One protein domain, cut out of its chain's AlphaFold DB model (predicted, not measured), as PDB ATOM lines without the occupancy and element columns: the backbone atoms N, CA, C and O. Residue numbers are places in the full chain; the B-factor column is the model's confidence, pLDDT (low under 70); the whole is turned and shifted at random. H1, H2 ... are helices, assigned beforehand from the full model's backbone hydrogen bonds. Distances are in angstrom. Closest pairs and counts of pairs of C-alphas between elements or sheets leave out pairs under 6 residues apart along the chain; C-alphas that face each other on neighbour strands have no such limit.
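Overview. This is residues 25 to 118 of the 385 residues of the protein "DNA helicase" of Actinobacteria bacterium (UniProt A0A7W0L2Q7). There is little regular structure here: one long helix, H1, makes one arm of a V, and the unnamed stretches 66 to 88 and 97 to 118 make the other, with the short helix H2 between them. Residues 25 to 39, with no named element, make a loop at the end of the H1 arm away from the corner of the V, and of these residues 26 to 31 stick out. The printed part has 94 residues with two named helices, H1 then H2, and no named strand; under half of the residues are in them, and the class is all helix. It is loose, with a radius of gyration of the C-alphas of 17.7 A, and flat, spanning 46 by 38 by 20 A.

Arrangement. Start at H1, residues 40 to 65, and go on to H2, residues 89 to 96: they are close but not clearly touching, their closest C-alphas, Arg 56 and Phe 90, being 7.6 A apart. They run the same way at a steep tilt of 49 degrees. In H1 and H2 every O i to N i+4 pair is within hydrogen-bond range.

Along the chain. Find C-alpha 40 at (-31.386, 22.285, -53.491); from there H1 runs 37.5 A to C-alpha 65. H2 runs 10.6 A to C-alpha 96 at (-27.106, 35.260, -21.634).

Size, cuts and confidence. The C-alphas farthest apart, Gly 38 and Gln 68, are 48.4 A apart. The link from H1 to H2 is long, 23 residues. Residues 26 to 31, 64 to 69 and 96 to 102 stand free. The printed part has no cut, and no printed residue is under pLDDT 70.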
ATOM      1  N   ASP A  25     -19.415  29.742 -58.202       82.31
ATOM      2  CA  ASP A  25     -18.305  29.079 -58.893       82.31
ATOM      3  C   ASP A  25     -17.389  30.040 -59.666       82.31
ATOM      4  O   ASP A  25     -16.213  29.732 -59.878       82.31
ATOM      5  N   VAL A  26     -17.921  31.196 -60.086       85.56
ATOM      6  CA  VAL A  26     -17.187  32.207 -60.866       85.56
ATOM      7  C   VAL A  26     -16.693  33.377 -60.016       85.56
ATOM      8  O   VAL A  26     -16.053  34.285 -60.544       85.56
ATOM      9  N   ARG A  27     -16.978  33.375 -58.711       85.88
ATOM     10  CA  ARG A  27     -16.491  34.406 -57.794       85.88
ATOM     11  C   ARG A  27     -15.079  34.088 -57.313       85.88
ATOM     12  O   ARG A  27     -14.714  32.932 -57.107       85.88
ATOM     13  N   GLU A  28     -14.288  35.129 -57.074       87.50
ATOM     14  CA  GLU A  28     -12.924  34.980 -56.550       87.50
ATOM     15  C   GLU A  28     -12.908  34.383 -55.133       87.50
ATOM     16  O   GLU A  28     -12.021  33.601 -54.795       87.50
ATOM     17  N   ASP A  29     -13.927  34.676 -54.323       86.25
ATOM     18  CA  ASP A  29     -14.077  34.200 -52.946       86.25
ATOM     19  C   ASP A  29     -14.778  32.834 -52.830       86.25
ATOM     20  O   ASP A  29     -15.153  32.432 -51.728       86.25
ATOM     21  N   ARG A  30     -14.908  32.079 -53.934       86.00
ATOM     22  CA  ARG A  30     -15.606  30.778 -53.986       86.00
ATOM     23  C   ARG A  30     -15.216  29.793 -52.882       86.00
ATOM     24  O   ARG A  30     -16.056  29.034 -52.425       86.00
ATOM     25  N   GLY A  31     -13.960  29.823 -52.424       85.81
ATOM     26  CA  GLY A  31     -13.465  28.935 -51.364       85.81
ATOM     27  C   GLY A  31     -14.122  29.161 -49.997       85.81
ATOM     28  O   GLY A  31     -13.992  28.318 -49.114       85.81
ATOM     29  N   HIS A  32     -14.827  30.279 -49.819       83.88
ATOM     30  CA  HIS A  32     -15.590  30.614 -48.616       83.88
ATOM     31  C   HIS A  32     -17.106  30.526 -48.826       83.88
ATOM     32  O   HIS A  32     -17.866  30.830 -47.907       83.88
ATOM     33  N   LEU A  33     -17.551  30.129 -50.021       87.19
ATOM     34  CA  LEU A  33     -18.956  30.057 -50.388       87.19
ATOM     35  C   LEU A  33     -19.426  28.595 -50.442       87.19
ATOM     36  O   LEU A  33     -18.637  27.698 -50.739       87.19
ATOM     37  N   PRO A  34     -20.711  28.326 -50.161       87.81
ATOM     38  CA  PRO A  34     -21.286  26.999 -50.334       87.81
ATOM     39  C   PRO A  34     -21.144  26.478 -51.766       87.81
ATOM     40  O   PRO A  34     -21.383  27.205 -52.725       87.81
ATOM     41  N   GLU A  35     -20.830  25.192 -51.910       85.75
ATOM     42  CA  GLU A  35     -20.773  24.522 -53.212       85.75
ATOM     43  C   GLU A  35     -22.091  23.812 -53.529       85.75
ATOM     44  O   GLU A  35     -22.676  23.129 -52.679       85.75
ATOM     45  N   TRP A  36     -22.538  23.906 -54.781       85.75
ATOM     46  CA  TRP A  36     -23.690  23.146 -55.252       85.75
ATOM     47  C   TRP A  36     -23.346  21.660 -55.425       85.75
ATOM     48  O   TRP A  36     -22.589  21.277 -56.312       85.75
ATOM     49  N   LYS A  37     -23.968  20.795 -54.615       85.94
ATOM     50  CA  LYS A  37     -23.759  19.330 -54.645       85.94
ATOM     51  C   LYS A  37     -24.944  18.545 -55.222       85.94
ATOM     52  O   LYS A  37     -25.100  17.359 -54.946       85.94
ATOM     53  N   GLY A  38     -25.811  19.202 -55.998       82.94
ATOM     54  CA  GLY A  38     -26.965  18.562 -56.648       82.94
ATOM     55  C   GLY A  38     -28.238  18.466 -55.797       82.94
ATOM     56  O   GLY A  38     -29.241  17.940 -56.276       82.94
ATOM     57  N   LYS A  39     -28.233  18.977 -54.559       87.56
ATOM     58  CA  LYS A  39     -29.403  19.012 -53.668       87.56
ATOM     59  C   LYS A  39     -29.744  20.449 -53.278       87.56
ATOM     60  O   LYS A  39     -28.979  21.095 -52.569       87.56
ATOM     61  N   ALA A  40     -30.927  20.907 -53.695       84.06
ATOM     62  CA  ALA A  40     -31.386  22.285 -53.491       84.06
ATOM     63  C   ALA A  40     -31.452  22.704 -52.022       84.06
ATOM     64  O   ALA A  40     -30.865  23.713 -51.649       84.06
ATOM     65  N   LYS A  41     -32.103  21.889 -51.187       85.62
ATOM     66  CA  LYS A  41     -32.291  22.189 -49.762       85.62
ATOM     67  C   LYS A  41     -30.969  22.302 -49.002       85.62
ATOM     68  O   LYS A  41     -30.802  23.222 -48.213       85.62
ATOM     69  N   ASP A  42     -30.035  21.390 -49.267       86.75
ATOM     70  CA  ASP A  42     -28.727  21.377 -48.601       86.75
ATOM     71  C   ASP A  42     -27.918  22.632 -48.968       86.75
ATOM     72  O   ASP A  42     -27.235  23.206 -48.124       86.75
ATOM     73  N   PHE A  43     -28.026  23.079 -50.223       86.25
ATOM     74  CA  PHE A  43     -27.392  24.311 -50.680       86.25
ATOM     75  C   PHE A  43     -28.045  25.553 -50.066       86.25
ATOM     76  O   PHE A  43     -27.336  26.396 -49.533       86.25
ATOM     77  N   GLU A  44     -29.376  25.657 -50.085       85.38
ATOM     78  CA  GLU A  44     -30.109  26.776 -49.474       85.38
ATOM     79  C   GLU A  44     -29.786  26.924 -47.982       85.38
ATOM     80  O   GLU A  44     -29.519  28.033 -47.515       85.38
ATOM     81  N   GLU A  45     -29.726  25.812 -47.245       87.38
ATOM     82  CA  GLU A  45     -29.334  25.832 -45.837       87.38
ATOM     83  C   GLU A  45     -27.876  26.278 -45.669       87.38
ATOM     84  O   GLU A  45     -27.591  27.149 -44.851       87.38
ATOM     85  N   ALA A  46     -26.947  25.770 -46.484       87.69
ATOM     86  CA  ALA A  46     -25.551  26.199 -46.432       87.69
ATOM     87  C   ALA A  46     -25.380  27.699 -46.751       87.69
ATOM     88  O   ALA A  46     -24.575  28.379 -46.113       87.69
ATOM     89  N   VAL A  47     -26.158  28.241 -47.694       87.75
ATOM     90  CA  VAL A  47     -26.189  29.678 -48.014       87.75
ATOM     91  C   VAL A  47     -26.719  30.496 -46.838       87.75
ATOM     92  O   VAL A  47     -26.137  31.529 -46.490       87.75
ATOM     93  N   LYS A  48     -27.782  30.025 -46.184       86.19
ATOM     94  CA  LYS A  48     -28.344  30.667 -44.994       86.19
ATOM     95  C   LYS A  48     -27.348  30.677 -43.831       86.19
ATOM     96  O   LYS A  48     -27.135  31.731 -43.238       86.19
ATOM     97  N   GLN A  49     -26.703  29.544 -43.550       87.75
ATOM     98  CA  GLN A  49     -25.674  29.432 -42.510       87.75
ATOM     99  C   GLN A  49     -24.488  30.354 -42.791       87.75
ATOM    100  O   GLN A  49     -24.024  31.057 -41.896       87.75
ATOM    101  N   ARG A  50     -24.043  30.420 -44.050       87.81
ATOM    102  CA  ARG A  50     -22.960  31.321 -44.445       87.81
ATOM    103  C   ARG A  50     -23.327  32.790 -44.238       87.81
ATOM    104  O   ARG A  50     -22.528  33.550 -43.704       87.81
ATOM    105  N   THR A  51     -24.540  33.170 -44.626       87.94
ATOM    106  CA  THR A  51     -25.047  34.538 -44.439       87.94
ATOM    107  C   THR A  51     -25.100  34.894 -42.956       87.94
ATOM    108  O   THR A  51     -24.640  35.960 -42.561       87.94
ATOM    109  N   LEU A  52     -25.583  33.976 -42.113       88.88
ATOM    110  CA  LEU A  52     -25.600  34.162 -40.664       88.88
ATOM    111  C   LEU A  52     -24.183  34.321 -40.084       88.88
ATOM    112  O   LEU A  52     -23.974  35.149 -39.201       88.88
ATOM    113  N   GLU A  53     -23.202  33.566 -40.584       89.19
ATOM    114  CA  GLU A  53     -21.799  33.694 -40.176       89.19
ATOM    115  C   GLU A  53     -21.214  35.066 -40.547       89.19
ATOM    116  O   GLU A  53     -20.522  35.688 -39.739       89.19
ATOM    117  N   ASP A  54     -21.508  35.563 -41.749       88.81
ATOM    118  CA  ASP A  54     -21.044  36.873 -42.203       88.81
ATOM    119  C   ASP A  54     -21.692  38.014 -41.388       88.81
ATOM    120  O   ASP A  54     -20.989  38.918 -40.927       88.81
ATOM    121  N   GLU A  55     -22.990  37.922 -41.082       91.62
ATOM    122  CA  GLU A  55     -23.681  38.842 -40.161       91.62
ATOM    123  C   GLU A  55     -23.104  38.766 -38.733       91.62
ATOM    124  O   GLU A  55     -22.937  39.788 -38.063       91.62
ATOM    125  N   ARG A  56     -22.720  37.571 -38.264       92.62
ATOM    126  CA  ARG A  56     -22.077  37.370 -36.955       92.62
ATOM    127  C   ARG A  56     -20.693  38.009 -36.896       92.62
ATOM    128  O   ARG A  56     -20.328  38.598 -35.880       92.62
ATOM    129  N   ARG A  57     -19.917  37.944 -37.982       91.31
ATOM    130  CA  ARG A  57     -18.629  38.652 -38.089       91.31
ATOM    131  C   ARG A  57     -18.834  40.162 -38.036       91.31
ATOM    132  O   ARG A  57     -18.078  40.850 -37.352       91.31
ATOM    133  N   LEU A  58     -19.871  40.673 -38.700       91.19
ATOM    134  CA  LEU A  58     -20.233  42.087 -38.623       91.19
ATOM    135  C   LEU A  58     -20.609  42.488 -37.189       91.19
ATOM    136  O   LEU A  58     -20.129  43.511 -36.696       91.19
ATOM    137  N   PHE A  59     -21.382  41.650 -36.490       91.94
ATOM    138  CA  PHE A  59     -21.708  41.862 -35.080       91.94
ATOM    139  C   PHE A  59     -20.458  41.902 -34.199       91.94
ATOM    140  O   PHE A  59     -20.270  42.838 -33.427       91.94
ATOM    141  N   TYR A  60     -19.555  40.935 -34.363       91.88
ATOM    142  CA  TYR A  60     -18.286  40.886 -33.639       91.88
ATOM    143  C   TYR A  60     -17.439  42.151 -33.855       91.88
ATOM    144  O   TYR A  60     -16.852  42.682 -32.909       91.88
ATOM    145  N   VAL A  61     -17.394  42.678 -35.083       94.00
ATOM    146  CA  VAL A  61     -16.713  43.949 -35.368       94.00
ATOM    147  C   VAL A  61     -17.388  45.107 -34.634       94.00
ATOM    148  O   VAL A  61     -16.685  45.949 -34.078       94.00
ATOM    149  N   ALA A  62     -18.721  45.158 -34.585       89.25
ATOM    150  CA  ALA A  62     -19.438  46.180 -33.823       89.25
ATOM    151  C   ALA A  62     -19.114  46.104 -32.317       89.25
ATOM    152  O   ALA A  62     -18.815  47.133 -31.711       89.25
ATOM    153  N   LEU A  63     -19.083  44.890 -31.748       89.25
ATOM    154  CA  LEU A  63     -18.701  44.641 -30.353       89.25
ATOM    155  C   LEU A  63     -17.275  45.123 -30.048       89.25
ATOM    156  O   LEU A  63     -17.043  45.805 -29.057       89.25
ATOM    157  N   THR A  64     -16.314  44.783 -30.908       89.94
ATOM    158  CA  THR A  64     -14.883  45.009 -30.636       89.94
ATOM    159  C   THR A  64     -14.368  46.384 -31.052       89.94
ATOM    160  O   THR A  64     -13.354  46.846 -30.531       89.94
ATOM    161  N   ARG A  65     -15.042  47.066 -31.985       92.31
ATOM    162  CA  ARG A  65     -14.639  48.397 -32.470       92.31
ATOM    163  C   ARG A  65     -15.208  49.541 -31.629       92.31
ATOM    164  O   ARG A  65     -14.756  50.681 -31.774       92.31
ATOM    165  N   ALA A  66     -16.183  49.261 -30.767       87.38
ATOM    166  CA  ALA A  66     -16.716  50.239 -29.832       87.38
ATOM    167  C   ALA A  66     -15.606  50.728 -28.884       87.38
ATOM    168  O   ALA A  66     -14.985  49.947 -28.171       87.38
ATOM    169  N   LYS A  67     -15.329  52.039 -28.888       84.50
ATOM    170  CA  LYS A  67     -14.222  52.622 -28.105       84.50
ATOM    171  C   LYS A  67     -14.568  52.910 -26.646       84.50
ATOM    172  O   LYS A  67     -13.666  52.965 -25.820       84.50
ATOM    173  N   GLN A  68     -15.836  53.199 -26.357       86.31
ATOM    174  CA  GLN A  68     -16.271  53.673 -25.039       86.31
ATOM    175  C   GLN A  68     -17.498  52.916 -24.545       86.31
ATOM    176  O   GLN A  68     -17.451  52.302 -23.487       86.31
ATOM    177  N   ARG A  69     -18.596  52.962 -25.304       85.69
ATOM    178  CA  ARG A  69     -19.848  52.275 -24.982       85.69
ATOM    179  C   ARG A  69     -20.479  51.742 -26.260       85.69
ATOM    180  O   ARG A  69     -20.353  52.370 -27.312       85.69
ATOM    181  N   LEU A  70     -21.154  50.606 -26.147       86.81
ATOM    182  CA  LEU A  70     -21.995  50.045 -27.193       86.81
ATOM    183  C   LEU A  70     -23.400  49.866 -26.628       86.81
ATOM    184  O   LEU A  70     -23.578  49.148 -25.650       86.81
ATOM    185  N   CYS A  71     -24.381  50.504 -27.259       90.12
ATOM    186  CA  CYS A  71     -25.788  50.302 -26.939       90.12
ATOM    187  C   CYS A  71     -26.382  49.326 -27.954       90.12
ATOM    188  O   CYS A  71     -26.266  49.546 -29.161       90.12
ATOM    189  N   VAL A  72     -27.018  48.264 -27.464       88.50
ATOM    190  CA  VAL A  72     -27.701  47.269 -28.294       88.50
ATOM    191  C   VAL A  72     -29.187  47.338 -27.986       88.50
ATOM    192  O   VAL A  72     -29.585  47.265 -26.829       88.50
ATOM    193  N   THR A  73     -30.002  47.482 -29.026       89.38
ATOM    194  CA  THR A  73     -31.461  47.508 -28.917       89.38
ATOM    195  C   THR A  73     -32.063  46.362 -29.723       89.38
ATOM    196  O   THR A  73     -31.489  45.907 -30.715       89.38
ATOM    197  N   SER A  74     -33.218  45.872 -29.283       89.19
ATOM    198  CA  SER A  74     -33.976  44.830 -29.973       89.19
ATOM    199  C   SER A  74     -35.471  45.130 -29.891       89.19
ATOM    200  O   SER A  74     -35.903  45.910 -29.044       89.19
ATOM    201  N   ALA A  75     -36.253  44.551 -30.801       88.31
ATOM    202  CA  ALA A  75     -37.702  44.686 -30.812       88.31
ATOM    203  C   ALA A  75     -38.359  43.363 -31.218       88.31
ATOM    204  O   ALA A  75     -37.797  42.580 -31.980       88.31
ATOM    205  N   TRP A  76     -39.581  43.129 -30.748       86.94
ATOM    206  CA  TRP A  76     -40.374  41.963 -31.151       86.94
ATOM    207  C   TRP A  76     -40.945  42.108 -32.567       86.94
ATOM    208  O   TRP A  76     -40.991  41.143 -33.341       86.94
ATOM    209  N   TRP A  77     -41.323  43.337 -32.920       86.75
ATOM    210  CA  TRP A  77     -42.020  43.683 -34.151       86.75
ATOM    211  C   TRP A  77     -41.211  44.699 -34.957       86.75
ATOM    212  O   TRP A  77     -40.804  45.736 -34.441       86.75
ATOM    213  N   TYR A  78     -41.004  44.412 -36.244       82.25
ATOM    214  CA  TYR A  78     -40.348  45.325 -37.180       82.25
ATOM    215  C   TYR A  78     -41.315  45.654 -38.318       82.25
ATOM    216  O   TYR A  78     -41.629  44.808 -39.162       82.25
ATOM    217  N   GLY A  79     -41.795  46.897 -38.340       80.19
ATOM    218  CA  GLY A  79     -42.784  47.365 -39.309       80.19
ATOM    219  C   GLY A  79     -44.188  46.790 -39.077       80.19
ATOM    220  O   GLY A  79     -44.557  46.427 -37.966       80.19
ATOM    221  N   ARG A  80     -44.985  46.717 -40.150       79.31
ATOM    222  CA  ARG A  80     -46.418  46.343 -40.126       79.31
ATOM    223  C   ARG A  80     -46.678  44.849 -40.372       79.31
ATOM    224  O   ARG A  80     -47.741  44.479 -40.855       79.31
ATOM    225  N   GLY A  81     -45.674  43.998 -40.165       76.06
ATOM    226  CA  GLY A  81     -45.814  42.558 -40.383       76.06
ATOM    227  C   GLY A  81     -46.727  41.907 -39.341       76.06
ATOM    228  O   GLY A  81     -46.753  42.339 -38.195       76.06
ATOM    229  N   THR A  82     -47.433  40.848 -39.735       74.12
ATOM    230  CA  THR A  82     -48.270  40.017 -38.846       74.12
ATOM    231  C   THR A  82     -47.488  38.904 -38.150       74.12
ATOM    232  O   THR A  82     -48.026  38.214 -37.297       74.12
ATOM    233  N   THR A  83     -46.222  38.707 -38.524       79.38
ATOM    234  CA  THR A  83     -45.321  37.741 -37.889       79.38
ATOM    235  C   THR A  83     -44.258  38.488 -37.110       79.38
ATOM    236  O   THR A  83     -43.560  39.340 -37.675       79.38
ATOM    237  N   GLU A  84     -44.097  38.119 -35.848       82.31
ATOM    238  CA  GLU A  84     -43.009  38.585 -35.012       82.31
ATOM    239  C   GLU A  84     -41.661  38.207 -35.638       82.31
ATOM    240  O   GLU A  84     -41.507  37.178 -36.307       82.31
ATOM    241  N   LYS A  85     -40.663  39.067 -35.452       82.25
ATOM    242  CA  LYS A  85     -39.271  38.737 -35.800       82.25
ATOM    243  C   LYS A  85     -38.439  38.450 -34.562       82.25
ATOM    244  O   LYS A  85     -37.470  37.710 -34.678       82.25
ATOM    245  N   GLY A  86     -38.885  38.956 -33.412       80.88
ATOM    246  CA  GLY A  86     -38.256  38.736 -32.123       80.88
ATOM    247  C   GLY A  86     -36.879  39.392 -32.011       80.88
ATOM    248  O   GLY A  86     -36.296  39.828 -33.010       80.88
ATOM    249  N   PRO A  87     -36.335  39.437 -30.789       85.19
ATOM    250  CA  PRO A  87     -34.919  39.681 -30.598       85.19
ATOM    251  C   PRO A  87     -34.102  38.664 -31.398       85.19
ATOM    252  O   PRO A  87     -34.456  37.486 -31.492       85.19
ATOM    253  N   SER A  88     -32.999  39.116 -31.986       88.00
ATOM    254  CA  SER A  88     -32.122  38.238 -32.751       88.00
ATOM    255  C   SER A  88     -31.397  37.227 -31.859       88.00
ATOM    256  O   SER A  88     -31.198  37.459 -30.666       88.00
ATOM    257  N   GLU A  89     -30.918  36.129 -32.453       88.50
ATOM    258  CA  GLU A  89     -30.045  35.157 -31.771       88.50
ATOM    259  C   GLU A  89     -28.831  35.849 -31.130       88.50
ATOM    260  O   GLU A  89     -28.465  35.555 -29.997       88.50
ATOM    261  N   PHE A  90     -28.268  36.851 -31.810       90.50
ATOM    262  CA  PHE A  90     -27.132  37.625 -31.311       90.50
ATOM    263  C   PHE A  90     -27.480  38.431 -30.052       90.50
ATOM    264  O   PHE A  90     -26.652  38.557 -29.150       90.50
ATOM    265  N   TYR A  91     -28.706  38.960 -29.964       90.12
ATOM    266  CA  TYR A  91     -29.190  39.619 -28.752       90.12
ATOM    267  C   TYR A  91     -29.364  38.616 -27.609       90.12
ATOM    268  O   TYR A  91     -28.922  38.884 -26.495       90.12
ATOM    269  N   ALA A  92     -29.962  37.452 -27.881       89.31
ATOM    270  CA  ALA A  92     -30.160  36.408 -26.875       89.31
ATOM    271  C   ALA A  92     -28.824  35.897 -26.304       89.31
ATOM    272  O   ALA A  92     -28.688  35.734 -25.092       89.31
ATOM    273  N   GLU A  93     -27.815  35.711 -27.157       90.25
ATOM    274  CA  GLU A  93     -26.457  35.351 -26.740       90.25
ATOM    275  C   GLU A  93     -25.815  36.428 -25.856       90.25
ATOM    276  O   GLU A  93     -25.293  36.105 -24.788       90.25
ATOM    277  N   LEU A  94     -25.888  37.710 -26.244       89.38
ATOM    278  CA  LEU A  94     -25.392  38.805 -25.399       89.38
ATOM    279  C   LEU A  94     -26.119  38.863 -24.057       89.38
ATOM    280  O   LEU A  94     -25.487  39.044 -23.018       89.38
ATOM    281  N   ARG A  95     -27.443  38.694 -24.071       88.00
ATOM    282  CA  ARG A  95     -28.271  38.709 -22.865       88.00
ATOM    283  C   ARG A  95     -27.887  37.585 -21.906       88.00
ATOM    284  O   ARG A  95     -27.830  37.829 -20.702       88.00
ATOM    285  N   ALA A  96     -27.584  36.395 -22.424       88.25
ATOM    286  CA  ALA A  96     -27.106  35.260 -21.634       88.25
ATOM    287  C   ALA A  96     -25.713  35.501 -21.023       88.25
ATOM    288  O   ALA A  96     -25.371  34.910 -20.002       88.25
ATOM    289  N   MET A  97     -24.911  36.383 -21.625       86.38
ATOM    290  CA  MET A  97     -23.593  36.778 -21.123       86.38
ATOM    291  C   MET A  97     -23.644  37.965 -20.147       86.38
ATOM    292  O   MET A  97     -22.588  38.371 -19.649       86.38
ATOM    293  N   ALA A  98     -24.831  38.517 -19.863       82.94
ATOM    294  CA  ALA A  98     -24.953  39.780 -19.143       82.94
ATOM    295  C   ALA A  98     -24.321  39.749 -17.746       82.94
ATOM    296  O   ALA A  98     -23.541  40.635 -17.396       82.94
ATOM    297  N   ASP A  99     -24.540  38.653 -17.018       74.75
ATOM    298  CA  ASP A  99     -24.056  38.478 -15.647       74.75
ATOM    299  C   ASP A  99     -22.532  38.268 -15.552       74.75
ATOM    300  O   ASP A  99     -21.952  38.368 -14.473       74.75
ATOM    301  N   ALA A 100     -21.858  37.978 -16.671       71.00
ATOM    302  CA  ALA A 100     -20.451  37.574 -16.686       71.00
ATOM    303  C   ALA A 100     -19.491  38.618 -17.282       71.00
ATOM    304  O   ALA A 100     -18.284  38.524 -17.058       71.00
ATOM    305  N   GLN A 101     -19.983  39.573 -18.080       72.69
ATOM    306  CA  GLN A 101     -19.142  40.371 -18.994       72.69
ATOM    307  C   GLN A 101     -19.328  41.893 -18.859       72.69
ATOM    308  O   GLN A 101     -18.888  42.644 -19.728       72.69
ATOM    309  N   GLY A 102     -19.956  42.374 -17.780       73.50
ATOM    310  CA  GLY A 102     -20.158  43.814 -17.565       73.50
ATOM    311  C   GLY A 102     -21.129  44.447 -18.566       73.50
ATOM    312  O   GLY A 102     -20.972  45.614 -18.922       73.50
ATOM    313  N   ILE A 103     -22.108  43.671 -19.042       84.06
ATOM    314  CA  ILE A 103     -23.195  44.163 -19.892       84.06
ATOM    315  C   ILE A 103     -24.331  44.591 -18.966       84.06
ATOM    316  O   ILE A 103     -24.867  43.788 -18.207       84.06
ATOM    317  N   GLU A 104     -24.700  45.862 -19.043       84.19
ATOM    318  CA  GLU A 104     -25.830  46.411 -18.303       84.19
ATOM    319  C   GLU A 104     -27.118  46.250 -19.121       84.19
ATOM    320  O   GLU A 104     -27.197  46.694 -20.269       84.19
ATOM    321  N   VAL A 105     -28.135  45.614 -18.533       84.44
ATOM    322  CA  VAL A 105     -29.469  45.499 -19.135       84.44
ATOM    323  C   VAL A 105     -30.315  46.669 -18.643       84.44
ATOM    324  O   VAL A 105     -30.757  46.676 -17.500       84.44
ATOM    325  N   LEU A 106     -30.528  47.659 -19.512       83.38
ATOM    326  CA  LEU A 106     -31.301  48.861 -19.176       83.38
ATOM    327  C   LEU A 106     -32.810  48.595 -19.131       83.38
ATOM    328  O   LEU A 106     -33.509  49.118 -18.270       83.38
ATOM    329  N   HIS A 107     -33.319  47.811 -20.083       80.75
ATOM    330  CA  HIS A 107     -34.742  47.514 -20.205       80.75
ATOM    331  C   HIS A 107     -34.955  46.200 -20.959       80.75
ATOM    332  O   HIS A 107     -34.307  45.950 -21.979       80.75
ATOM    333  N   GLU A 108     -35.881  45.379 -20.472       81.88
ATOM    334  CA  GLU A 108     -36.310  44.138 -21.109       81.88
ATOM    335  C   GLU A 108     -37.833  44.181 -21.246       81.88
ATOM    336  O   GLU A 108     -38.547  44.285 -20.252       81.88
ATOM    337  N   ALA A 109     -38.310  44.175 -22.491       81.56
ATOM    338  CA  ALA A 109     -39.729  44.264 -22.800       81.56
ATOM    339  C   ALA A 109     -40.305  42.871 -23.070       81.56
ATOM    340  O   ALA A 109     -39.774  42.128 -23.907       81.56
ATOM    341  N   ASP A 110     -41.424  42.551 -22.421       86.44
ATOM    342  CA  ASP A 110     -42.208  41.353 -22.721       86.44
ATOM    343  C   ASP A 110     -42.705  41.367 -24.172       86.44
ATOM    344  O   ASP A 110     -42.895  42.428 -24.776       86.44
ATOM    345  N   LYS A 111     -42.917  40.178 -24.752       85.75
ATOM    346  CA  LYS A 111     -43.498  40.049 -26.094       85.75
ATOM    347  C   LYS A 111     -44.965  40.505 -26.049       85.75
ATOM    348  O   LYS A 111     -45.758  39.830 -25.393       85.75
ATOM    349  N   PRO A 112     -45.356  41.561 -26.788       84.81
ATOM    350  CA  PRO A 112     -46.766  41.917 -26.929       84.81
ATOM    351  C   PRO A 112     -47.532  40.819 -27.685       84.81
ATOM    352  O   PRO A 112     -46.960  40.194 -28.585       84.81
ATOM    353  N   GLU A 113     -48.808  40.599 -27.343       85.00
ATOM    354  CA  GLU A 113     -49.669  39.620 -28.033       85.00
ATOM    355  C   GLU A 113     -49.822  39.964 -29.524       85.00
ATOM    356  O   GLU A 113     -49.595  39.103 -30.377       85.00
ATOM    357  N   ASP A 114     -50.078  41.240 -29.821       83.50
ATOM    358  CA  ASP A 114     -50.279  41.775 -31.169       83.50
ATOM    359  C   ASP A 114     -49.195  42.790 -31.573       83.50
ATOM    360  O   ASP A 114     -48.356  43.211 -30.771       83.50
ATOM    361  N   ASN A 115     -49.166  43.168 -32.858       84.88
ATOM    362  CA  ASN A 115     -48.206  44.151 -33.356       84.88
ATOM    363  C   ASN A 115     -48.630  45.574 -32.941       84.88
ATOM    364  O   ASN A 115     -49.555  46.123 -33.550       84.88
ATOM    365  N   PRO A 116     -47.886  46.248 -32.044       82.69
ATOM    366  CA  PRO A 116     -48.278  47.559 -31.530       82.69
ATOM    367  C   PRO A 116     -48.310  48.646 -32.617       82.69
ATOM    368  O   PRO A 116     -49.002  49.653 -32.481       82.69
ATOM    369  N   VAL A 117     -47.578  48.461 -33.726       81.75
ATOM    370  CA  VAL A 117     -47.613  49.384 -34.871       81.75
ATOM    371  C   VAL A 117     -48.950  49.293 -35.603       81.75
ATOM    372  O   VAL A 117     -49.423  50.301 -36.126       81.75
ATOM    373  N   VAL A 118     -49.552  48.103 -35.674       81.25
ATOM    374  CA  VAL A 118     -50.860  47.909 -36.309       81.25
ATOM    375  C   VAL A 118     -51.941  48.530 -35.437       81.25
ATOM    376  O   VAL A 118     -52.691  49.353 -35.950       81.25
TER     377      VAL A 118